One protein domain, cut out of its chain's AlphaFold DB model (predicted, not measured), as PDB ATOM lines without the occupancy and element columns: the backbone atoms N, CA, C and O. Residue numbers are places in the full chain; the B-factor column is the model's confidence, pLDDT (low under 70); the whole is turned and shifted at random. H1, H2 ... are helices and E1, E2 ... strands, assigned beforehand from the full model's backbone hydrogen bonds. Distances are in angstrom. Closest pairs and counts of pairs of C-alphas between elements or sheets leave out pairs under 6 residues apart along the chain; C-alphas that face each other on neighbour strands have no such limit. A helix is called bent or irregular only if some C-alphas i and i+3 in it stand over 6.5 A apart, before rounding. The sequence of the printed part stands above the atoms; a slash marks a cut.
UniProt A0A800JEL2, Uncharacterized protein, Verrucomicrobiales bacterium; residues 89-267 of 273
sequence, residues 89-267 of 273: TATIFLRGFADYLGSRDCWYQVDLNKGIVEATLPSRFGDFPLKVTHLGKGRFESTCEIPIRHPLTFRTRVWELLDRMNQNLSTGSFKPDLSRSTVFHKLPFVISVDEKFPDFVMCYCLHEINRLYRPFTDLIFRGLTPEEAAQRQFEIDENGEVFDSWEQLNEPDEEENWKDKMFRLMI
ATOM      1  N   THR A  89     322.425 413.515 296.816       67.56
ATOM      2  CA  THR A  89     321.161 413.399 296.074       67.56
ATOM      3  C   THR A  89     320.064 414.294 296.640       67.56
ATOM      4  O   THR A  89     319.307 414.901 295.887       67.56
ATOM      5  N   ALA A  90     319.989 414.410 297.967       71.31
ATOM      6  CA  ALA A  90     318.965 415.220 298.598       71.31
ATOM      7  C   ALA A  90     319.204 416.711 298.366       71.31
ATOM      8  O   ALA A  90     318.278 417.448 298.041       71.31
ATOM      9  N   THR A  91     320.463 417.136 298.462       76.06
ATOM     10  CA  THR A  91     320.869 418.510 298.163       76.06
ATOM     11  C   THR A  91     320.605 418.871 296.703       76.06
ATOM     12  O   THR A  91     320.085 419.953 296.442       76.06
ATOM     13  N   ILE A  92     320.921 417.968 295.765       77.56
ATOM     14  CA  ILE A  92     320.668 418.165 294.329       77.56
ATOM     15  C   ILE A  92     319.176 418.381 294.083       77.56
ATOM     16  O   ILE A  92     318.800 419.368 293.455       77.56
ATOM     17  N   PHE A  93     318.324 417.510 294.627       80.25
ATOM     18  CA  PHE A  93     316.885 417.661 294.457       80.25
ATOM     19  C   PHE A  93     316.355 418.953 295.084       80.25
ATOM     20  O   PHE A  93     315.626 419.682 294.426       80.25
ATOM     21  N   LEU A  94     316.718 419.268 296.334       83.12
ATOM     22  CA  LEU A  94     316.195 420.458 297.016       83.12
ATOM     23  C   LEU A  94     316.613 421.756 296.310       83.12
ATOM     24  O   LEU A  94     315.803 422.676 296.226       83.12
ATOM     25  N   ARG A  95     317.842 421.823 295.777       83.56
ATOM     26  CA  ARG A  95     318.294 422.955 294.950       83.56
ATOM     27  C   ARG A  95     317.539 423.012 293.624       83.56
ATOM     28  O   ARG A  95     316.944 424.038 293.334       83.56
ATOM     29  N   GLY A  96     317.462 421.901 292.890       82.50
ATOM     30  CA  GLY A  96     316.726 421.852 291.623       82.50
ATOM     31  C   GLY A  96     315.236 422.174 291.779       82.50
ATOM     32  O   GLY A  96     314.649 422.834 290.926       82.50
ATOM     33  N   PHE A  97     314.624 421.771 292.894       84.44
ATOM     34  CA  PHE A  97     313.248 422.122 293.235       84.44
ATOM     35  C   PHE A  97     313.097 423.623 293.516       84.44
ATOM     36  O   PHE A  97     312.139 424.240 293.062       84.44
ATOM     37  N   ALA A  98     314.051 424.234 294.220       85.69
ATOM     38  CA  ALA A  98     314.055 425.671 294.479       85.69
ATOM     39  C   ALA A  98     314.267 426.504 293.207       85.69
ATOM     40  O   ALA A  98     313.537 427.468 292.985       85.69
ATOM     41  N   ASP A  99     315.201 426.100 292.346       83.56
ATOM     42  CA  ASP A  99     315.439 426.744 291.049       83.56
ATOM     43  C   ASP A  99     314.186 426.660 290.168       83.56
ATOM     44  O   ASP A  99     313.775 427.647 289.554       83.56
ATOM     45  N   TYR A 100     313.518 425.500 290.173       81.56
ATOM     46  CA  TYR A 100     312.239 425.316 289.493       81.56
ATOM     47  C   TYR A 100     311.162 426.277 290.018       81.56
ATOM     48  O   TYR A 100     310.506 426.953 289.226       81.56
ATOM     49  N   LEU A 101     310.995 426.392 291.338       83.31
ATOM     50  CA  LEU A 101     310.047 427.336 291.941       83.31
ATOM     51  C   LEU A 101     310.377 428.792 291.581       83.31
ATOM     52  O   LEU A 101     309.469 429.566 291.277       83.31
ATOM     53  N   GLY A 102     311.666 429.142 291.557       78.44
ATOM     54  CA  GLY A 102     312.141 430.450 291.114       78.44
ATOM     55  C   GLY A 102     311.817 430.737 289.648       78.44
ATOM     56  O   GLY A 102     311.414 431.848 289.329       78.44
ATOM     57  N   SER A 103     311.890 429.734 288.769       75.88
ATOM     58  CA  SER A 103     311.501 429.877 287.355       75.88
ATOM     59  C   SER A 103     309.995 430.111 287.133       75.88
ATOM     60  O   SER A 103     309.583 430.499 286.041       75.88
ATOM     61  N   ARG A 104     309.167 429.864 288.157       72.12
ATOM     62  CA  ARG A 104     307.699 429.981 288.132       72.12
ATOM     63  C   ARG A 104     307.184 431.167 288.953       72.12
ATOM     64  O   ARG A 104     305.996 431.200 289.264       72.12
ATOM     65  N   ASP A 105     308.064 432.086 289.351       74.00
ATOM     66  CA  ASP A 105     307.746 433.248 290.196       74.00
ATOM     67  C   ASP A 105     307.013 432.888 291.509       74.00
ATOM     68  O   ASP A 105     306.250 433.682 292.063       74.00
ATOM     69  N   CYS A 106     307.236 431.681 292.038       78.81
ATOM     70  CA  CYS A 106     306.658 431.267 293.314       78.81
ATOM     71  C   CYS A 106     307.488 431.825 294.474       78.81
ATOM     72  O   CYS A 106     308.717 431.880 294.407       78.81
ATOM     73  N   TRP A 107     306.843 432.177 295.590       87.62
ATOM     74  CA  TRP A 107     307.592 432.419 296.826       87.62
ATOM     75  C   TRP A 107     308.148 431.093 297.348       87.62
ATOM     76  O   TRP A 107     307.409 430.107 297.427       87.62
ATOM     77  N   TYR A 108     309.420 431.073 297.746       91.38
ATOM     78  CA  TYR A 108     310.045 429.909 298.363       91.38
ATOM     79  C   TYR A 108     311.167 430.280 299.340       91.38
ATOM     80  O   TYR A 108     311.741 431.368 299.296       91.38
ATOM     81  N   GLN A 109     311.494 429.338 300.220       91.75
ATOM     82  CA  GLN A 109     312.610 429.378 301.150       91.75
ATOM     83  C   GLN A 109     313.246 427.987 301.246       91.75
ATOM     84  O   GLN A 109     312.550 426.981 301.372       91.75
ATOM     85  N   VAL A 110     314.579 427.926 301.235       88.19
ATOM     86  CA  VAL A 110     315.337 426.671 301.327       88.19
ATOM     87  C   VAL A 110     316.196 426.660 302.585       88.19
ATOM     88  O   VAL A 110     316.942 427.600 302.848       88.19
ATOM     89  N   ASP A 111     316.133 425.570 303.346       85.06
ATOM     90  CA  ASP A 111     317.035 425.276 304.459       85.06
ATOM     91  C   ASP A 111     317.690 423.911 304.217       85.06
ATOM     92  O   ASP A 111     317.165 422.869 304.611       85.06
ATOM     93  N   LEU A 112     318.855 423.912 303.560       80.06
ATOM     94  CA  LEU A 112     319.614 422.692 303.241       80.06
ATOM     95  C   LEU A 112     320.158 421.985 304.494       80.06
ATOM     96  O   LEU A 112     320.375 420.777 304.475       80.06
ATOM     97  N   ASN A 113     320.337 422.703 305.608       75.25
ATOM     98  CA  ASN A 113     320.779 422.092 306.863       75.25
ATOM     99  C   ASN A 113     319.670 421.231 307.479       75.25
ATOM    100  O   ASN A 113     319.949 420.199 308.097       75.25
ATOM    101  N   LYS A 114     318.415 421.663 307.317       76.94
ATOM    102  CA  LYS A 114     317.228 420.912 307.743       76.94
ATOM    103  C   LYS A 114     316.647 420.023 306.643       76.94
ATOM    104  O   LYS A 114     315.896 419.109 306.957       76.94
ATOM    105  N   GLY A 115     317.021 420.237 305.385       83.62
ATOM    106  CA  GLY A 115     316.523 419.508 304.210       83.62
ATOM    107  C   GLY A 115     315.101 419.841 303.889       83.62
ATOM    108  O   GLY A 115     314.291 418.943 303.682       83.62
ATOM    109  N   ILE A 116     314.799 421.126 303.959       89.12
ATOM    110  CA  ILE A 116     313.452 421.631 303.819       89.12
ATOM    111  C   ILE A 116     313.443 422.644 302.683       89.12
ATOM    112  O   ILE A 116     314.291 423.534 302.640       89.12
ATOM    113  N   VAL A 117     312.455 422.521 301.804       91.44
ATOM    114  CA  VAL A 117     311.993 423.611 300.945       91.44
ATOM    115  C   VAL A 117     310.577 423.956 301.376       91.44
ATOM    116  O   VAL A 117     309.719 423.081 301.460       91.44
ATOM    117  N   GLU A 118     310.338 425.222 301.667       93.25
ATOM    118  CA  GLU A 118     309.010 425.782 301.896       93.25
ATOM    119  C   GLU A 118     308.671 426.680 300.713       93.25
ATOM    120  O   GLU A 118     309.528 427.399 300.213       93.25
ATOM    121  N   ALA A 119     307.440 426.608 300.230       90.50
ATOM    122  CA  ALA A 119     306.981 427.354 299.074       90.50
ATOM    123  C   ALA A 119     305.517 427.748 299.236       90.50
ATOM    124  O   ALA A 119     304.777 427.149 300.015       90.50
ATOM    125  N   THR A 120     305.097 428.758 298.488       85.75
ATOM    126  CA  THR A 120     303.688 429.105 298.322       85.75
ATOM    127  C   THR A 120     303.343 428.915 296.862       85.75
ATOM    128  O   THR A 120     303.945 429.550 295.996       85.75
ATOM    129  N   LEU A 121     302.412 428.005 296.600       79.25
ATOM    130  CA  LEU A 121     302.047 427.625 295.248       79.25
ATOM    131  C   LEU A 121     300.717 428.271 294.860       79.25
ATOM    132  O   LEU A 121     299.754 428.170 295.628       79.25
ATOM    133  N   PRO A 122     300.634 428.900 293.678       69.81
ATOM    134  CA  PRO A 122     299.382 429.447 293.189       69.81
ATOM    135  C   PRO A 122     298.430 428.319 292.772       69.81
ATOM    136  O   PRO A 122     298.816 427.347 292.120       69.81
ATOM    137  N   SER A 123     297.155 428.459 293.127       69.56
ATOM    138  CA  SER A 123     296.066 427.595 292.663       69.56
ATOM    139  C   SER A 123     294.818 428.421 292.382       69.56
ATOM    140  O   SER A 123     294.630 429.509 292.925       69.56
ATOM    141  N   ARG A 124     293.904 427.867 291.575       62.59
ATOM    142  CA  ARG A 124     292.574 428.445 291.323       62.59
ATOM    143  C   ARG A 124     291.762 428.699 292.598       62.59
ATOM    144  O   ARG A 124     290.841 429.508 292.582       62.59
ATOM    145  N   PHE A 125     292.084 428.002 293.688       62.28
ATOM    146  CA  PHE A 125     291.419 428.143 294.987       62.28
ATOM    147  C   PHE A 125     292.152 429.081 295.954       62.28
ATOM    148  O   PHE A 125     291.771 429.176 297.122       62.28
ATOM    149  N   GLY A 126     293.176 429.777 295.466       65.44
ATOM    150  CA  GLY A 126     294.073 430.602 296.259       65.44
ATOM    151  C   GLY A 126     295.411 429.921 296.512       65.44
ATOM    152  O   GLY A 126     295.596 428.728 296.259       65.44
ATOM    153  N   ASP A 127     296.341 430.717 297.011       75.69
ATOM    154  CA  ASP A 127     297.696 430.284 297.304       75.69
ATOM    155  C   ASP A 127     297.719 429.289 298.466       75.69
ATOM    156  O   ASP A 127     297.026 429.469 299.474       75.69
ATOM    157  N   PHE A 128     298.539 428.247 298.343       79.50
ATOM    158  CA  PHE A 128     298.647 427.214 299.365       79.50
ATOM    159  C   PHE A 128     300.106 426.950 299.767       79.50
ATOM    160  O   PHE A 128     300.991 426.886 298.905       79.50
ATOM    161  N   PRO A 129     300.390 426.788 301.074       87.69
ATOM    162  CA  PRO A 129     301.723 426.430 301.538       87.69
ATOM    163  C   PRO A 129     302.100 425.001 301.136       87.69
ATOM    164  O   PRO A 129     301.388 424.045 301.447       87.69
ATOM    165  N   LEU A 130     303.268 424.850 300.519       88.88
ATOM    166  CA  LEU A 130     303.943 423.581 300.290       88.88
ATOM    167  C   LEU A 130     305.201 423.512 301.156       88.88
ATOM    168  O   LEU A 130     305.979 424.458 301.236       88.88
ATOM    169  N   LYS A 131     305.444 422.353 301.754       91.44
ATOM    170  CA  LYS A 131     306.687 422.026 302.439       91.44
ATOM    171  C   LYS A 131     307.197 420.681 301.958       91.44
ATOM    172  O   LYS A 131     306.510 419.683 302.128       91.44
ATOM    173  N   VAL A 132     308.408 420.635 301.428       89.75
ATOM    174  CA  VAL A 132     309.099 419.404 301.045       89.75
ATOM    175  C   VAL A 132     310.225 419.155 302.033       89.75
ATOM    176  O   VAL A 132     311.080 420.011 302.224       89.75
ATOM    177  N   THR A 133     310.201 418.002 302.696       89.56
ATOM    178  CA  THR A 133     311.157 417.629 303.743       89.56
ATOM    179  C   THR A 133     311.878 416.345 303.363       89.56
ATOM    180  O   THR A 133     311.243 415.337 303.064       89.56
ATOM    181  N   HIS A 134     313.204 416.356 303.411       85.12
ATOM    182  CA  HIS A 134     314.024 415.160 303.266       85.12
ATOM    183  C   HIS A 134     314.022 414.344 304.570       85.12
ATOM    184  O   HIS A 134     314.371 414.843 305.638       85.12
ATOM    185  N   LEU A 135     313.649 413.067 304.474       80.44
ATOM    186  CA  LEU A 135     313.516 412.135 305.600       80.44
ATOM    187  C   LEU A 135     314.711 411.173 305.747       80.44
ATOM    188  O   LEU A 135     314.722 410.336 306.650       80.44
ATOM    189  N   GLY A 136     315.720 411.269 304.875       71.69
ATOM    190  CA  GLY A 136     316.866 410.357 304.840       71.69
ATOM    191  C   GLY A 136     316.732 409.258 303.785       71.69
ATOM    192  O   GLY A 136     315.634 408.886 303.380       71.69
ATOM    193  N   LYS A 137     317.873 408.697 303.353       70.75
ATOM    194  CA  LYS A 137     317.942 407.593 302.369       70.75
ATOM    195  C   LYS A 137     317.195 407.889 301.052       70.75
ATOM    196  O   LYS A 137     316.543 407.001 300.515       70.75
ATOM    197  N   GLY A 138     317.235 409.140 300.578       69.12
ATOM    198  CA  GLY A 138     316.541 409.566 299.352       69.12
ATOM    199  C   GLY A 138     315.017 409.666 299.487       69.12
ATOM    200  O   GLY A 138     314.324 409.873 298.495       69.12
ATOM    201  N   ARG A 139     314.479 409.516 300.704       74.94
ATOM    202  CA  ARG A 139     313.049 409.660 300.985       74.94
ATOM    203  C   ARG A 139     312.714 411.110 301.263       74.94
ATOM    204  O   ARG A 139     313.426 411.793 302.000       74.94
ATOM    205  N   PHE A 140     311.581 411.531 300.741       82.75
ATOM    206  CA  PHE A 140     311.031 412.856 300.909       82.75
ATOM    207  C   PHE A 140     309.572 412.775 301.317       82.75
ATOM    208  O   PHE A 140     308.893 411.761 301.161       82.75
ATOM    209  N   GLU A 141     309.096 413.879 301.858       85.19
ATOM    210  CA  GLU A 141     307.701 414.084 302.174       85.19
ATOM    211  C   GLU A 141     307.306 415.485 301.749       85.19
ATOM    212  O   GLU A 141     307.917 416.457 302.198       85.19
ATOM    213  N   SER A 142     306.272 415.593 300.920       86.06
ATOM    214  CA  SER A 142     305.598 416.860 300.696       86.06
ATOM    215  C   SER A 142     304.388 416.966 301.610       86.06
ATOM    216  O   SER A 142     303.602 416.037 301.782       86.06
ATOM    217  N   THR A 143     304.250 418.127 302.229       86.75
ATOM    218  CA  THR A 143     303.074 418.532 302.981       86.75
ATOM    219  C   THR A 143     302.519 419.776 302.323       86.75
ATOM    220  O   THR A 143     303.193 420.799 302.252       86.75
ATOM    221  N   CYS A 144     301.296 419.679 301.833       83.12
ATOM    222  CA  CYS A 144     300.556 420.778 301.251       83.12
ATOM    223  C   CYS A 144     299.443 421.172 302.222       83.12
ATOM    224  O   CYS A 144     298.518 420.390 302.440       83.12
ATOM    225  N   GLU A 145     299.520 422.363 302.814       80.25
ATOM    226  CA  GLU A 145     298.452 422.880 303.667       80.25
ATOM    227  C   GLU A 145     297.357 423.492 302.795       80.25
ATOM    228  O   GLU A 145     297.597 424.397 302.007       80.25
ATOM    229  N   ILE A 146     296.134 423.000 302.946       71.94
ATOM    230  CA  ILE A 146     294.971 423.480 302.214       71.94
ATOM    231  C   ILE A 146     294.174 424.339 303.197       71.94
ATOM    232  O   ILE A 146     293.695 423.828 304.220       71.94
ATOM    233  N   PRO A 147     294.031 425.651 302.940       66.31
ATOM    234  CA  PRO A 147     293.458 426.595 303.894       66.31
ATOM    235  C   PRO A 147     291.923 426.490 303.971       66.31
ATOM    236  O   PRO A 147     291.208 427.486 303.875       66.31
ATOM    237  N   ILE A 148     291.383 425.286 304.162       68.44
ATOM    238  CA  ILE A 148     289.950 425.059 304.343       68.44
ATOM    239  C   ILE A 148     289.598 425.318 305.800       68.44
ATOM    240  O   ILE A 148     289.650 424.422 306.639       68.44
ATOM    241  N   ARG A 149     289.225 426.562 306.093       68.31
ATOM    242  CA  ARG A 149     288.727 426.940 307.416       68.31
ATOM    243  C   ARG A 149     287.326 426.386 307.613       68.31
ATOM    244  O   ARG A 149     286.389 426.819 306.946       68.31
ATOM    245  N   HIS A 150     287.172 425.471 308.561       69.62
ATOM    246  CA  HIS A 150     285.868 424.926 308.927       69.62
ATOM    247  C   HIS A 150     285.485 425.304 310.369       69.62
ATOM    248  O   HIS A 150     286.345 425.339 311.254       69.62
ATOM    249  N   PRO A 151     284.194 425.545 310.664       69.50
ATOM    250  CA  PRO A 151     283.747 425.735 312.040       69.50
ATOM    251  C   PRO A 151     284.016 424.491 312.900       69.50
ATOM    252  O   PRO A 151     283.951 423.358 312.416       69.50
ATOM    253  N   LEU A 152     284.243 424.677 314.204       70.62
ATOM    254  CA  LEU A 152     284.452 423.563 315.144       70.62
ATOM    255  C   LEU A 152     283.262 422.589 315.189       70.62
ATOM    256  O   LEU A 152     283.454 421.397 315.415       70.62
ATOM    257  N   THR A 153     282.048 423.076 314.919       75.50
ATOM    258  CA  THR A 153     280.823 422.263 314.839       75.50
ATOM    259  C   THR A 153     280.860 421.223 313.718       75.50
ATOM    260  O   THR A 153     280.163 420.216 313.801       75.50
ATOM    261  N   PHE A 154     281.703 421.418 312.700       76.44
ATOM    262  CA  PHE A 154     281.883 420.474 311.599       76.44
ATOM    263  C   PHE A 154     283.009 419.469 311.842       76.44
ATOM    264  O   PHE A 154     283.178 418.572 311.024       76.44
ATOM    265  N   ARG A 155     283.747 419.557 312.959       82.50
ATOM    266  CA  ARG A 155     284.935 418.727 313.211       82.50
ATOM    267  C   ARG A 155     284.651 417.243 312.982       82.50
ATOM    268  O   ARG A 155     285.295 416.651 312.131       82.50
ATOM    269  N   THR A 156     283.669 416.650 313.659       86.25
ATOM    270  CA  THR A 156     283.368 415.211 313.512       86.25
ATOM    271  C   THR A 156     283.041 414.823 312.067       86.25
ATOM    272  O   THR A 156     283.525 413.805 311.585       86.25
ATOM    273  N   ARG A 157     282.293 415.670 311.351       86.56
ATOM    274  CA  ARG A 157     281.938 415.447 309.942       86.56
ATOM    275  C   ARG A 157     283.145 415.566 309.012       86.56
ATOM    276  O   ARG A 157     283.261 414.792 308.073       86.56
ATOM    277  N   VAL A 158     284.045 416.510 309.285       85.56
ATOM    278  CA  VAL A 158     285.315 416.668 308.564       85.56
ATOM    279  C   VAL A 158     286.206 415.450 308.791       85.56
ATOM    280  O   VAL A 158     286.754 414.923 307.834       85.56
ATOM    281  N   TRP A 159     286.314 414.956 310.026       87.62
ATOM    282  CA  TRP A 159     287.068 413.734 310.323       87.62
ATOM    283  C   TRP A 159     286.523 412.526 309.558       87.62
ATOM    284  O   TRP A 159     287.305 411.806 308.947       87.62
ATOM    285  N   GLU A 160     285.203 412.334 309.552       90.56
ATOM    286  CA  GLU A 160     284.570 411.245 308.803       90.56
ATOM    287  C   GLU A 160     284.785 411.385 307.289       90.56
ATOM    288  O   GLU A 160     285.106 410.404 306.621       90.56
ATOM    289  N   LEU A 161     284.662 412.601 306.744       89.44
ATOM    290  CA  LEU A 161     284.929 412.868 305.331       89.44
ATOM    291  C   LEU A 161     286.372 412.497 304.974       89.44
ATOM    292  O   LEU A 161     286.603 411.778 304.007       89.44
ATOM    293  N   LEU A 162     287.339 412.958 305.770       88.88
ATOM    294  CA  LEU A 162     288.753 412.675 305.546       88.88
ATOM    295  C   LEU A 162     289.074 411.184 305.647       88.88
ATOM    296  O   LEU A 162     289.868 410.693 304.850       88.88
ATOM    297  N   ASP A 163     288.469 410.464 306.592       90.69
ATOM    298  CA  ASP A 163     288.648 409.015 306.719       90.69
ATOM    299  C   ASP A 163     288.184 408.289 305.450       90.69
ATOM    300  O   ASP A 163     288.941 407.518 304.863       90.69
ATOM    301  N   ARG A 164     286.993 408.634 304.948       89.75
ATOM    302  CA  ARG A 164     286.443 408.074 303.704       89.75
ATOM    303  C   ARG A 164     287.280 408.436 302.478       89.75
ATOM    304  O   ARG A 164     287.558 407.576 301.653       89.75
ATOM    305  N   MET A 165     287.718 409.688 302.359       85.12
ATOM    306  CA  MET A 165     288.567 410.115 301.243       85.12
ATOM    307  C   MET A 165     289.928 409.415 301.259       85.12
ATOM    308  O   MET A 165     290.421 409.031 300.204       85.12
ATOM    309  N   ASN A 166     290.513 409.207 302.442       85.62
ATOM    310  CA  ASN A 166     291.778 408.488 302.595       85.62
ATOM    311  C   ASN A 166     291.671 407.010 302.197       85.62
ATOM    312  O   ASN A 166     292.641 406.464 301.685       85.62
ATOM    313  N   GLN A 167     290.509 406.372 302.377       84.44
ATOM    314  CA  GLN A 167     290.270 405.002 301.893       84.44
ATOM    315  C   GLN A 167     290.326 404.901 300.357       84.44
ATOM    316  O   GLN A 167     290.574 403.821 299.826       84.44
ATOM    317  N   ASN A 168     290.142 406.021 299.651       75.06
ATOM    318  CA  ASN A 168     290.155 406.103 298.190       75.06
ATOM    319  C   ASN A 168     291.495 406.596 297.608       75.06
ATOM    320  O   ASN A 168     291.596 406.810 296.395       75.06
ATOM    321  N   LEU A 169     292.505 406.843 298.449       72.12
ATOM    322  CA  LEU A 169     293.830 407.278 298.009       72.12
ATOM    323  C   LEU A 169     294.767 406.081 297.847       72.12
ATOM    324  O   LEU A 169     294.875 405.233 298.730       72.12
ATOM    325  N   SER A 170     295.488 406.042 296.728       66.19
ATOM    326  CA  SER A 170     296.553 405.065 296.487       66.19
ATOM    327  C   SER A 170     297.864 405.451 297.178       66.19
ATOM    328  O   SER A 170     298.641 404.578 297.555       66.19
ATOM    329  N   THR A 171     298.112 406.750 297.362       67.69
ATOM    330  CA  THR A 171     299.274 407.281 298.078       67.69
ATOM    331  C   THR A 171     298.925 408.580 298.800       67.69
ATOM    332  O   THR A 171     297.968 409.274 298.457       67.69
ATOM    333  N   GLY A 172     299.717 408.902 299.818       74.06
ATOM    334  CA  GLY A 172     299.503 410.063 300.665       74.06
ATOM    335  C   GLY A 172     298.329 409.918 301.634       74.06
ATOM    336  O   GLY A 172     297.779 408.840 301.852       74.06
ATOM    337  N   SER A 173     298.009 411.015 302.314       83.12
ATOM    338  CA  SER A 173     296.854 411.102 303.206       83.12
ATOM    339  C   SER A 173     296.479 412.551 303.479       83.12
ATOM    340  O   SER A 173     297.344 413.414 303.637       83.12
ATOM    341  N   PHE A 174     295.187 412.805 303.624       86.12
ATOM    342  CA  PHE A 174     294.666 414.038 304.184       86.12
ATOM    343  C   PHE A 174     294.607 413.954 305.708       86.12
ATOM    344  O   PHE A 174     294.169 412.952 306.287       86.12
ATOM    345  N   LYS A 175     295.037 415.025 306.373       83.81
ATOM    346  CA  LYS A 175     295.091 415.138 307.829       83.81
ATOM    347  C   LYS A 175     294.570 416.508 308.271       83.81
ATOM    348  O   LYS A 175     294.909 417.513 307.655       83.81
ATOM    349  N   PRO A 176     293.772 416.580 309.343       83.12
ATOM    350  CA  PRO A 176     293.332 417.857 309.884       83.12
ATOM    351  C   PRO A 176     294.405 418.472 310.798       83.12
ATOM    352  O   PRO A 176     294.952 417.790 311.668       83.12
ATOM    353  N   ASP A 177     294.641 419.776 310.670       80.19
ATOM    354  CA  ASP A 177     295.273 420.595 311.703       80.19
ATOM    355  C   ASP A 177     294.179 421.256 312.547       80.19
ATOM    356  O   ASP A 177     293.555 422.255 312.185       80.19
ATOM    357  N   LEU A 178     293.957 420.679 313.723       71.44
ATOM    358  CA  LEU A 178     292.943 421.134 314.669       71.44
ATOM    359  C   LEU A 178     293.239 422.512 315.264       71.44
ATOM    360  O   LEU A 178     292.307 423.201 315.669       71.44
ATOM    361  N   SER A 179     294.516 422.892 315.357       74.31
ATOM    362  CA  SER A 179     294.930 424.167 315.947       74.31
ATOM    363  C   SER A 179     294.613 425.333 315.015       74.31
ATOM    364  O   SER A 179     294.199 426.399 315.466       74.31
ATOM    365  N   ARG A 180     294.736 425.093 313.708       70.50
ATOM    366  CA  ARG A 180     294.468 426.072 312.651       70.50
ATOM    367  C   ARG A 180     293.086 425.917 312.025       70.50
ATOM    368  O   ARG A 180     292.656 426.801 311.291       70.50
ATOM    369  N   SER A 181     292.375 424.833 312.351       72.69
ATOM    370  CA  SER A 181     291.150 424.411 311.660       72.69
ATOM    371  C   SER A 181     291.362 424.346 310.144       72.69
ATOM    372  O   SER A 181     290.517 424.820 309.389       72.69
ATOM    373  N   THR A 182     292.517 423.819 309.727       77.19
ATOM    374  CA  THR A 182     292.908 423.604 308.328       77.19
ATOM    375  C   THR A 182     293.084 422.113 308.058       77.19
ATOM    376  O   THR A 182     293.019 421.280 308.965       77.19
ATOM    377  N   VAL A 183     293.276 421.751 306.792       81.56
ATOM    378  CA  VAL A 183     293.535 420.372 306.375       81.56
ATOM    379  C   VAL A 183     294.783 420.373 305.524       81.56
ATOM    380  O   VAL A 183     294.933 421.226 304.663       81.56
ATOM    381  N   PHE A 184     295.677 419.422 305.734       82.00
ATOM    382  CA  PHE A 184     296.856 419.257 304.903       82.00
ATOM    383  C   PHE A 184     296.840 417.905 304.204       82.00
ATOM    384  O   PHE A 184     296.377 416.902 304.750       82.00
ATOM    385  N   HIS A 185     297.362 417.885 302.986       83.06
ATOM    386  CA  HIS A 185     297.714 416.670 302.280       83.06
ATOM    387  C   HIS A 185     299.187 416.354 302.543       83.06
ATOM    388  O   HIS A 185     300.042 417.230 302.440       83.06
ATOM    389  N   LYS A 186     299.483 415.105 302.886       82.19
ATOM    390  CA  LYS A 186     300.833 414.612 303.150       82.19
ATOM    391  C   LYS A 186     301.145 413.476 302.189       82.19
ATOM    392  O   LYS A 186     300.476 412.449 302.243       82.19
ATOM    393  N   LEU A 187     302.177 413.644 301.373       78.62
ATOM    394  CA  LEU A 187     302.619 412.686 300.367       78.62
ATOM    395  C   LEU A 187     304.066 412.260 300.641       78.62
ATOM    396  O   LEU A 187     304.982 413.066 300.472       78.62
ATOM    397  N   PRO A 188     304.302 411.007 301.049       76.25
ATOM    398  CA  PRO A 188     305.641 410.439 301.062       76.25
ATOM    399  C   PRO A 188     306.051 410.006 299.649       76.25
ATOM    400  O   PRO A 188     305.254 409.424 298.918       76.25
ATOM    401  N   PHE A 189     307.305 410.248 299.278       69.56
ATOM    402  CA  PHE A 189     307.869 409.816 298.000       69.56
ATOM    403  C   PHE A 189     309.375 409.545 298.104       69.56
ATOM    404  O   PHE A 189     310.022 409.874 299.099       69.56
ATOM    405  N   VAL A 190     309.940 408.900 297.087       69.44
ATOM    406  CA  VAL A 190     311.369 408.570 297.005       69.44
ATOM    407  C   VAL A 190     311.904 409.116 295.694       69.44
ATOM    408  O   VAL A 190     311.216 409.028 294.684       69.44
ATOM    409  N   ILE A 191     313.108 409.681 295.722       64.44
ATOM    410  CA  ILE A 191     313.789 410.179 294.524       64.44
ATOM    411  C   ILE A 191     315.039 409.347 294.284       64.44
ATOM    412  O   ILE A 191     315.843 409.155 295.206       64.44
ATOM    413  N   SER A 192     315.206 408.866 293.051       57.16
ATOM    414  CA  SER A 192     316.444 408.231 292.600       57.16
ATOM    415  C   SER A 192     317.438 409.280 292.065       57.16
ATOM    416  O   SER A 192     317.064 410.391 291.698       57.16
ATOM    417  N   VAL A 193     318.740 408.968 292.084       49.94
ATOM    418  CA  VAL A 193     319.829 409.930 291.784       49.94
ATOM    419  C   VAL A 193     319.780 410.466 290.347       49.94
ATOM    420  O   VAL A 193     320.270 411.563 290.092       49.94
ATOM    421  N   ASP A 194     319.128 409.733 289.446       49.50
ATOM    422  CA  ASP A 194     319.078 410.023 288.011       49.50
ATOM    423  C   ASP A 194     317.775 410.739 287.590       49.50
ATOM    424  O   ASP A 194     317.566 411.052 286.416       49.50
ATOM    425  N   GLU A 195     316.882 411.020 288.542       51.25
ATOM    426  CA  GLU A 195     315.534 411.520 288.282       51.25
ATOM    427  C   GLU A 195     315.429 413.045 288.453       51.25
ATOM    428  O   GLU A 195     315.412 413.594 289.556       51.25
ATOM    429  N   LYS A 196     315.297 413.755 287.326       52.38
ATOM    430  CA  LYS A 196     314.950 415.182 287.283       52.38
ATOM    431  C   LYS A 196     313.438 415.374 287.442       52.38
ATOM    432  O   LYS A 196     312.770 415.506 286.426       52.38
ATOM    433  N   PHE A 197     312.872 415.416 288.652       63.81
ATOM    434  CA  PHE A 197     311.410 415.621 288.753       63.81
ATOM    435  C   PHE A 197     310.908 416.531 289.896       63.81
ATOM    436  O   PHE A 197     310.226 416.067 290.808       63.81
ATOM    437  N   PRO A 198     311.142 417.858 289.816       63.97
ATOM    438  CA  PRO A 198     310.343 418.871 290.519       63.97
ATOM    439  C   PRO A 198     308.854 418.857 290.134       63.97
ATOM    440  O   PRO A 198     307.986 419.047 290.987       63.97
ATOM    441  N   ASP A 199     308.561 418.602 288.853       64.75
ATOM    442  CA  ASP A 199     307.213 418.709 288.280       64.75
ATOM    443  C   ASP A 199     306.224 417.722 288.896       64.75
ATOM    444  O   ASP A 199     305.068 418.066 289.129       64.75
ATOM    445  N   PHE A 200     306.664 416.505 289.225       68.75
ATOM    446  CA  PHE A 200     305.758 415.498 289.772       68.75
ATOM    447  C   PHE A 200     305.197 415.932 291.134       68.75
ATOM    448  O   PHE A 200     303.999 415.782 291.376       68.75
ATOM    449  N   VAL A 201     306.047 416.478 292.016       72.50
ATOM    450  CA  VAL A 201     305.633 416.909 293.360       72.50
ATOM    451  C   VAL A 201     304.580 418.001 293.228       72.50
ATOM    452  O   VAL A 201     303.548 417.952 293.894       72.50
ATOM    453  N   MET A 202     304.822 418.948 292.321       72.69
ATOM    454  CA  MET A 202     303.907 420.038 292.001       72.69
ATOM    455  C   MET A 202     302.571 419.517 291.474       72.69
ATOM    456  O   MET A 202     301.531 419.767 292.089       72.69
ATOM    457  N   CYS A 203     302.598 418.760 290.376       69.44
ATOM    458  CA  CYS A 203     301.405 418.237 289.718       69.44
ATOM    459  C   CYS A 203     300.572 417.372 290.668       69.44
ATOM    460  O   CYS A 203     299.356 417.534 290.736       69.44
ATOM    461  N   TYR A 204     301.213 416.505 291.456       72.88
ATOM    462  CA  TYR A 204     300.510 415.649 292.407       72.88
ATOM    463  C   TYR A 204     299.887 416.458 293.550       72.88
ATOM    464  O   TYR A 204     298.723 416.253 293.894       72.88
ATOM    465  N   CYS A 205     300.628 417.406 294.136       73.62
ATOM    466  CA  CYS A 205     300.081 418.270 295.180       73.62
ATOM    467  C   CYS A 205     298.866 419.057 294.672       73.62
ATOM    468  O   CYS A 205     297.843 419.096 295.349       73.62
ATOM    469  N   LEU A 206     298.942 419.622 293.467       71.31
ATOM    470  CA  LEU A 206     297.842 420.360 292.842       71.31
ATOM    471  C   LEU A 206     296.630 419.469 292.542       71.31
ATOM    472  O   LEU A 206     295.494 419.855 292.830       71.31
ATOM    473  N   HIS A 207     296.870 418.266 292.020       73.50
ATOM    474  CA  HIS A 207     295.834 417.273 291.758       73.50
ATOM    475  C   HIS A 207     295.065 416.899 293.037       73.50
ATOM    476  O   HIS A 207     293.833 416.935 293.062       73.50
ATOM    477  N   GLU A 208     295.764 416.628 294.143       73.69
ATOM    478  CA  GLU A 208     295.116 416.257 295.408       73.69
ATOM    479  C   GLU A 208     294.366 417.417 296.071       73.69
ATOM    480  O   GLU A 208     293.300 417.217 296.658       73.69
ATOM    481  N   ILE A 209     294.851 418.655 295.930       71.56
ATOM    482  CA  ILE A 209     294.112 419.847 296.382       71.56
ATOM    483  C   ILE A 209     292.779 419.966 295.655       71.56
ATOM    484  O   ILE A 209     291.749 420.229 296.282       71.56
ATOM    485  N   ASN A 210     292.788 419.754 294.338       70.12
ATOM    486  CA  ASN A 210     291.576 419.789 293.531       70.12
ATOM    487  C   ASN A 210     290.563 418.734 293.992       70.12
ATOM    488  O   ASN A 210     289.374 419.044 294.110       70.12
ATOM    489  N   ARG A 211     291.034 417.528 294.331       73.62
ATOM    490  CA  ARG A 211     290.198 416.442 294.866       73.62
ATOM    491  C   ARG A 211     289.677 416.717 296.274       73.62
ATOM    492  O   ARG A 211     288.615 416.208 296.625       73.62
ATOM    493  N   LEU A 212     290.371 417.536 297.067       77.00
ATOM    494  CA  LEU A 212     289.932 417.916 298.411       77.00
ATOM    495  C   LEU A 212     288.870 419.023 298.413       77.00
ATOM    496  O   LEU A 212     287.911 418.965 299.182       77.00
ATOM    497  N   TYR A 213     289.026 420.043 297.569       76.31
ATOM    498  CA  TYR A 213     288.249 421.279 297.690       76.31
ATOM    499  C   TYR A 213     286.730 421.078 297.520       76.31
ATOM    500  O   TYR A 213     285.933 421.631 298.287       76.31
ATOM    501  N   ARG A 214     286.306 420.266 296.542       75.50
ATOM    502  CA  ARG A 214     284.881 420.044 296.230       75.50
ATOM    503  C   ARG A 214     284.143 419.276 297.337       75.50
ATOM    504  O   ARG A 214     283.150 419.818 297.823       75.50
ATOM    505  N   PRO A 215     284.613 418.103 297.808       79.88
ATOM    506  CA  PRO A 215     283.994 417.410 298.939       79.88
ATOM    507  C   PRO A 215     283.843 418.290 300.187       79.88
ATOM    508  O   PRO A 215     282.801 418.279 300.839       79.88
ATOM    509  N   PHE A 216     284.846 419.118 300.495       79.56
ATOM    510  CA  PHE A 216     284.766 420.050 301.623       79.56
ATOM    511  C   PHE A 216     283.725 421.146 301.424       79.56
ATOM    512  O   PHE A 216     282.974 421.465 302.348       79.56
ATOM    513  N   THR A 217     283.663 421.713 300.221       77.06
ATOM    514  CA  THR A 217     282.670 422.733 299.878       77.06
ATOM    515  C   THR A 217     281.254 422.162 299.982       77.06
ATOM    516  O   THR A 217     280.369 422.786 300.570       77.06
ATOM    517  N   ASP A 218     281.050 420.946 299.482       81.19
ATOM    518  CA  ASP A 218     279.766 420.253 299.518       81.19
ATOM    519  C   ASP A 218     279.341 419.892 300.954       81.19
ATOM    520  O   ASP A 218     278.180 420.080 301.328       81.19
ATOM    521  N   LEU A 219     280.288 419.468 301.794       82.94
ATOM    522  CA  LEU A 219     280.048 419.199 303.211       82.94
ATOM    523  C   LEU A 219     279.640 420.466 303.982       82.94
ATOM    524  O   LEU A 219     278.665 420.447 304.738       82.94
ATOM    525  N   ILE A 220     280.406 421.553 303.830       78.06
ATOM    526  CA  ILE A 220     280.277 422.766 304.654       78.06
ATOM    527  C   ILE A 220     279.130 423.653 304.169       78.06
ATOM    528  O   ILE A 220     278.327 424.110 304.981       78.06
ATOM    529  N   PHE A 221     279.050 423.908 302.861       75.50
ATOM    530  CA  PHE A 221     278.139 424.911 302.302       75.50
ATOM    531  C   PHE A 221     276.860 424.313 301.727       75.50
ATOM    532  O   PHE A 221     275.822 424.972 301.756       75.50
ATOM    533  N   ARG A 222     276.909 423.077 301.218       77.62
ATOM    534  CA  ARG A 222     275.727 422.395 300.663       77.62
ATOM    535  C   ARG A 222     275.080 421.416 301.641       77.62
ATOM    536  O   ARG A 222     273.994 420.914 301.373       77.62
ATOM    537  N   GLY A 223     275.713 421.182 302.791       80.19
ATOM    538  CA  GLY A 223     275.162 420.388 303.884       80.19
ATOM    539  C   GLY A 223     275.157 418.878 303.645       80.19
ATOM    540  O   GLY A 223     274.586 418.171 304.479       80.19
ATOM    541  N   LEU A 224     275.813 418.389 302.584       86.44
ATOM    542  CA  LEU A 224     275.886 416.963 302.241       86.44
ATOM    543  C   LEU A 224     276.480 416.148 303.386       86.44
ATOM    544  O   LEU A 224     277.338 416.621 304.133       86.44
ATOM    545  N   THR A 225     276.050 414.901 303.532       89.19
ATOM    546  CA  THR A 225     276.684 413.972 304.472       89.19
ATOM    547  C   THR A 225     278.143 413.699 304.066       89.19
ATOM    548  O   THR A 225     278.498 413.853 302.894       89.19
ATOM    549  N   PRO A 226     279.022 413.298 305.005       88.25
ATOM    550  CA  PRO A 226     280.403 412.932 304.678       88.25
ATOM    551  C   PRO A 226     280.511 411.855 303.590       88.25
ATOM    552  O   PRO A 226     281.439 411.886 302.789       88.25
ATOM    553  N   GLU A 227     279.554 410.929 303.541       88.94
ATOM    554  CA  GLU A 227     279.483 409.880 302.525       88.94
ATOM    555  C   GLU A 227     279.186 410.431 301.130       88.94
ATOM    556  O   GLU A 227     279.954 410.181 300.200       88.94
ATOM    557  N   GLU A 228     278.125 411.230 300.997       86.06
ATOM    558  CA  GLU A 228     277.761 411.867 299.726       86.06
ATOM    559  C   GLU A 228     278.886 412.781 299.233       86.06
ATOM    560  O   GLU A 228     279.233 412.760 298.058       86.06
ATOM    561  N   ALA A 229     279.506 413.553 300.131       85.44
ATOM    562  CA  ALA A 229     280.617 414.432 299.781       85.44
ATOM    563  C   ALA A 229     281.866 413.653 299.322       85.44
ATOM    564  O   ALA A 229     282.511 414.061 298.357       85.44
ATOM    565  N   ALA A 230     282.197 412.526 299.965       83.69
ATOM    566  CA  ALA A 230     283.352 411.702 299.596       83.69
ATOM    567  C   ALA A 230     283.205 411.068 298.204       83.69
ATOM    568  O   ALA A 230     284.181 410.989 297.463       83.69
ATOM    569  N   GLN A 231     281.994 410.663 297.810       81.88
ATOM    570  CA  GLN A 231     281.734 410.110 296.472       81.88
ATOM    571  C   GLN A 231     282.029 411.124 295.356       81.88
ATOM    572  O   GLN A 231     282.454 410.752 294.263       81.88
ATOM    573  N   ARG A 232     281.907 412.420 295.659       74.19
ATOM    574  CA  ARG A 232     282.178 413.514 294.716       74.19
ATOM    575  C   ARG A 232     283.652 413.840 294.525       74.19
ATOM    576  O   ARG A 232     283.976 414.709 293.719       74.19
ATOM    577  N   GLN A 233     284.546 413.130 295.215       69.38
ATOM    578  CA  GLN A 233     285.997 413.218 295.023       69.38
ATOM    579  C   GLN A 233     286.424 412.894 293.576       69.38
ATOM    580  O   GLN A 233     287.498 413.317 293.155       69.38
ATOM    581  N   PHE A 234     285.591 412.157 292.830       63.50
ATOM    582  CA  PHE A 234     285.857 411.697 291.461       63.50
ATOM    583  C   PHE A 234     284.860 412.225 290.419       63.50
ATOM    584  O   PHE A 234     284.966 411.869 289.248       63.50
ATOM    585  N   GLU A 235     283.871 413.033 290.819       56.94
ATOM    586  CA  GLU A 235     282.861 413.527 289.881       56.94
ATOM    587  C   GLU A 235     283.463 414.570 288.928       56.94
ATOM    588  O   GLU A 235     283.829 415.680 289.324       56.94
ATOM    589  N   ILE A 236     283.517 414.178 287.659       49.06
ATOM    590  CA  ILE A 236     283.779 414.994 286.473       49.06
ATOM    591  C   ILE A 236     282.603 415.975 286.283       49.06
ATOM    592  O   ILE A 236     281.496 415.713 286.762       49.06
ATOM    593  N   ASP A 237     282.840 417.146 285.691       42.53
ATOM    594  CA  ASP A 237     281.772 418.127 285.474       42.53
ATOM    595  C   ASP A 237     280.746 417.673 284.413       42.53
ATOM    596  O   ASP A 237     280.883 416.622 283.784       42.53
ATOM    597  N   GLU A 238     279.680 418.457 284.235       35.34
ATOM    598  CA  GLU A 238     278.553 418.151 283.334       35.34
ATOM    599  C   GLU A 238     278.955 418.035 281.848       35.34
ATOM    600  O   GLU A 238     278.162 417.551 281.042       35.34
ATOM    601  N   ASN A 239     280.184 418.427 281.488       37.41
ATOM    602  CA  ASN A 239     280.727 418.358 280.133       37.41
ATOM    603  C   ASN A 239     281.682 417.173 279.923       37.41
ATOM    604  O   ASN A 239     282.209 417.006 278.825       37.41
ATOM    605  N   GLY A 240     281.899 416.329 280.936       35.28
ATOM    606  CA  GLY A 240     282.811 415.192 280.819       35.28
ATOM    607  C   GLY A 240     284.292 415.580 280.880       35.28
ATOM    608  O   GLY A 240     285.141 414.716 280.657       35.28
ATOM    609  N   GLU A 241     284.617 416.831 281.217       36.44
ATOM    610  CA  GLU A 241     285.998 417.257 281.419       36.44
ATOM    611  C   GLU A 241     286.432 416.976 282.858       36.44
ATOM    612  O   GLU A 241     285.815 417.415 283.840       36.44
ATOM    613  N   VAL A 242     287.524 416.216 283.006       43.66
ATOM    614  CA  VAL A 242     288.295 416.262 284.248       43.66
ATOM    615  C   VAL A 242     288.640 417.735 284.433       43.66
ATOM    616  O   VAL A 242     289.159 418.354 283.509       43.66
ATOM    617  N   PHE A 243     288.368 418.317 285.601       41.44
ATOM    618  CA  PHE A 243     288.890 419.639 285.959       41.44
ATOM    619  C   PHE A 243     290.425 419.565 286.161       41.44
ATOM    620  O   PHE A 243     290.941 419.894 287.225       41.44
ATOM    621  N   ASP A 244     291.143 419.105 285.140       41.78
ATOM    622  CA  ASP A 244     292.584 419.134 284.941       41.78
ATOM    623  C   ASP A 244     292.837 420.035 283.725       41.78
ATOM    624  O   ASP A 244     293.328 419.605 282.687       41.78
ATOM    625  N   SER A 245     292.583 421.341 283.846       35.12
ATOM    626  CA  SER A 245     293.146 422.304 282.886       35.12
ATOM    627  C   SER A 245     294.653 422.522 283.133       35.12
ATOM    628  O   SER A 245     295.143 423.648 283.075       35.12
ATOM    629  N   TRP A 246     295.381 421.449 283.462       34.59
ATOM    630  CA  TRP A 246     296.840 421.361 283.387       34.59
ATOM    631  C   TRP A 246     297.312 420.895 282.001       34.59
ATOM    632  O   TRP A 246     298.501 421.006 281.722       34.59
ATOM    633  N   GLU A 247     296.400 420.525 281.088       36.38
ATOM    634  CA  GLU A 247     296.677 420.350 279.644       36.38
ATOM    635  C   GLU A 247     297.094 421.657 278.919       36.38
ATOM    636  O   GLU A 247     297.189 421.701 277.699       36.38
ATOM    637  N   GLN A 248     297.389 422.740 279.650       35.22
ATOM    638  CA  GLN A 248     298.039 423.941 279.107       35.22
ATOM    639  C   GLN A 248     299.426 424.226 279.703       35.22
ATOM    640  O   GLN A 248     299.981 425.306 279.498       35.22
ATOM    641  N   LEU A 249     300.043 423.269 280.401       34.19
ATOM    642  CA  LEU A 249     301.500 423.182 280.341       34.19
ATOM    643  C   LEU A 249     301.812 422.474 279.028       34.19
ATOM    644  O   LEU A 249     301.597 421.272 278.954       34.19
ATOM    645  N   ASN A 250     302.237 423.233 278.009       31.39
ATOM    646  CA  ASN A 250     302.652 422.705 276.705       31.39
ATOM    647  C   ASN A 250     303.347 421.352 276.889       31.39
ATOM    648  O   ASN A 250     304.395 421.286 277.539       31.39
ATOM    649  N   GLU A 251     302.713 420.301 276.373       32.84
ATOM    650  CA  GLU A 251     303.261 418.954 276.367       32.84
ATOM    651  C   GLU A 251     304.679 419.028 275.777       32.84
ATOM    652  O   GLU A 251     304.861 419.613 274.705       32.84
ATOM    653  N   PRO A 252     305.714 418.500 276.455       33.56
ATOM    654  CA  PRO A 252     306.918 418.131 275.745       33.56
ATOM    655  C   PRO A 252     306.496 417.017 274.788       33.56
ATOM    656  O   PRO A 252     306.140 415.923 275.228       33.56
ATOM    657  N   ASP A 253     306.467 417.342 273.498       37.06
ATOM    658  CA  ASP A 253     306.320 416.363 272.431       37.06
ATOM    659  C   ASP A 253     307.327 415.216 272.650       37.06
ATOM    660  O   ASP A 253     308.498 415.452 272.950       37.06
ATOM    661  N   GLU A 254     306.832 413.995 272.438       40.06
ATOM    662  CA  GLU A 254     307.539 412.707 272.336       40.06
ATOM    663  C   GLU A 254     307.601 411.791 273.586       40.06
ATOM    664  O   GLU A 254     308.437 411.890 274.481       40.06
ATOM    665  N   GLU A 255     306.696 410.800 273.542       41.50
ATOM    666  CA  GLU A 255     306.921 409.367 273.808       41.50
ATOM    667  C   GLU A 255     307.560 408.923 275.138       41.50
ATOM    668  O   GLU A 255     308.562 408.220 275.182       41.50
ATOM    669  N   GLU A 256     306.847 409.136 276.239       41.28
ATOM    670  CA  GLU A 256     306.567 408.061 277.200       41.28
ATOM    671  C   GLU A 256     305.369 408.518 278.033       41.28
ATOM    672  O   GLU A 256     305.406 409.606 278.600       41.28
ATOM    673  N   ASN A 257     304.289 407.734 278.091       47.19
ATOM    674  CA  ASN A 257     303.104 408.060 278.888       47.19
ATOM    675  C   ASN A 257     303.527 408.272 280.353       47.19
ATOM    676  O   ASN A 257     303.681 407.325 281.124       47.19
ATOM    677  N   TRP A 258     303.766 409.527 280.733       43.66
ATOM    678  CA  TRP A 258     304.319 409.904 282.030       43.66
ATOM    679  C   TRP A 258     303.408 409.443 283.167       43.66
ATOM    680  O   TRP A 258     303.897 409.153 284.253       43.66
ATOM    681  N   LYS A 259     302.103 409.270 282.903       40.41
ATOM    682  CA  LYS A 259     301.137 408.670 283.830       40.41
ATOM    683  C   LYS A 259     301.459 407.200 284.134       40.41
ATOM    684  O   LYS A 259     301.396 406.807 285.295       40.41
ATOM    685  N   ASP A 260     301.891 406.411 283.146       39.44
ATOM    686  CA  ASP A 260     302.349 405.024 283.351       39.44
ATOM    687  C   ASP A 260     303.690 404.972 284.095       39.44
ATOM    688  O   ASP A 260     303.892 404.119 284.962       39.44
ATOM    689  N   LYS A 261     304.602 405.909 283.808       40.88
ATOM    690  CA  LYS A 261     305.882 406.041 284.526       40.88
ATOM    691  C   LYS A 261     305.664 406.436 285.991       40.88
ATOM    692  O   LYS A 261     306.243 405.830 286.889       40.88
ATOM    693  N   MET A 262     304.746 407.370 286.232       41.22
ATOM    694  CA  MET A 262     304.283 407.792 287.555       41.22
ATOM    695  C   MET A 262     303.633 406.645 288.332       41.22
ATOM    696  O   MET A 262     303.922 406.455 289.512       41.22
ATOM    697  N   PHE A 263     302.796 405.836 287.681       37.34
ATOM    698  CA  PHE A 263     302.163 404.676 288.308       37.34
ATOM    699  C   PHE A 263     303.192 403.600 288.703       37.34
ATOM    700  O   PHE A 263     303.104 403.033 289.793       37.34
ATOM    701  N   ARG A 264     304.221 403.373 287.871       40.06
ATOM    702  CA  ARG A 264     305.332 402.443 288.159       40.06
ATOM    703  C   ARG A 264     306.266 402.925 289.276       40.06
ATOM    704  O   ARG A 264     306.777 402.097 290.017       40.06
ATOM    705  N   LEU A 265     306.471 404.235 289.424       37.72
ATOM    706  CA  LEU A 265     307.288 404.806 290.506       37.72
ATOM    707  C   LEU A 265     306.564 404.802 291.866       37.72
ATOM    708  O   LEU A 265     307.209 404.701 292.908       37.72
ATOM    709  N   MET A 266     305.229 404.884 291.871       36.25
ATOM    710  CA  MET A 266     304.414 404.876 293.096       36.25
ATOM    711  C   MET A 266     304.164 403.473 293.660       36.25
ATOM    712  O   MET A 266     304.051 403.308 294.876       36.25
ATOM    713  N   ILE A 267     304.102 402.455 292.802       34.06
ATOM    714  CA  ILE A 267     304.046 401.053 293.215       34.06
ATOM    715  C   ILE A 267     305.480 400.537 293.194       34.06
ATOM    716  O   ILE A 267     305.938 400.029 292.177       34.06
TER     717      ILE A 267
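AT A GLANCE: This is residues 89 to 267 of the 273 residues of an uncharacterized protein of Verrucomicrobiales bacterium (UniProt A0A800JEL2). A twisted wall of six antiparallel strands has one face covered by the helix H1 and the long arm H3a, while the other face is largely bare; H2, H3b and H4 pack together in a cluster near the E5 end of the sheet. From H4 a long link loops away, its residues 247 to 257 sticking out, and leads to H5, which only grazes the sheet. The printed part has 179 residues with five named helices and six named strands, in the order H1 E1 E2 E3 E4 H2 E5 E6 H3 H4 H5; the class is mixed, helices and strands, in two layers, the sheet and the helices H1, H2 and H3a. The sheet runs E1 E2 E3 E4 E6 E5. The whole is compact, with a radius of gyration of the C-alphas of 17.0 A and spans of 47 by 39 by 31 A.

IN THESE COORDINATES: The sheet holds E1, residues 107 to 111; E2, residues 116 to 121; E3, residues 128 to 136, 25.4 A long; E4, residues 139 to 146, 22.8 A; E6, residues 182 to 190, 26.4 A; and E5, residues 173 to 177. H1, residues 89 to 103, is 21.0 A long and begins at C-alpha 89 at (321.161, 413.399, 296.074). H2, residues 152 to 167, is 23.5 A long and irregular, with C-alphas 153 and 156 7.6 A apart, and it has a kink of 26 degrees near residue 159. H3, residues 198 to 221, was assigned as one helix by its hydrogen bonds but is bent, with C-alphas 211 and 214 6.6 A apart; its arms are H3a, residues 198 to 211, 20.8 A long, and H3b, residues 214 to 221, and H3a begins at C-alpha 198 at (310.343, 418.871, 290.519). H4, residues 226 to 234, is only just irregular, with C-alphas 231 and 234 6.7 A apart. H5, residues 258 to 266, ends at C-alpha 266 at (304.414, 404.876, 293.096).

HOW THE PARTS SIT: E1 to E4 form a meander, each strand the antiparallel neighbour of the one before. N 109 and O 118 of E1 and E2 are 2.8 A apart, N 119 and O 130 of E2 and E3 2.8 A, and N 133 and O 141 of E3 and E4 2.8 A. E6 is the antiparallel neighbour of E4, with N 142 and O 187 at 2.9 A, and forms a hairpin with the edge strand E5, with N 175 and O 184 at 2.8 A. H3a is on the sheet at a height of 8.7 A, over E3 and E4, slantwise to the strands at 39 degrees to E4 on the local plane. H1 is on the same face at a height of 8.9 A, along the strands at 24 degrees to E2 on the local plane. H3a touches H1 with residue 198 alone; the closest C-alphas, of Phe 97 and Pro 198, are 5.1 A apart. H2 is on the sheet, and the closest C-alphas of H2 and E5, those of Asn 166 and Ser 173, are 5.7 A apart. H2 touches H4, with the C-alphas of Leu 161 and Pro 226 closest at 4.6 A, at a steep tilt of 47 degrees. H3b and H4 form a helical hairpin at a shallow tilt of 34 degrees, only just short of steep; the C-alphas of Pro 215 and Ala 229 are closest, at 4.6 A. Every O i to N i+4 pair is within hydrogen-bond range in H1, H3a, H3b and H5; in H2 10 of 12 are, and in H4 2 of 5, beside 4 of 6 O i to N i+3 pairs.

THE WHOLE: The two C-alphas farthest apart, of Thr 153 and Glu 254, are 51.1 A apart. The printed part has no cut. The link from H4 to H5, 23 residues, is long. The mean pLDDT of the printed part is 70.6, and 62 residues are under 70, among them residues 189 to 200 and 233 to 267.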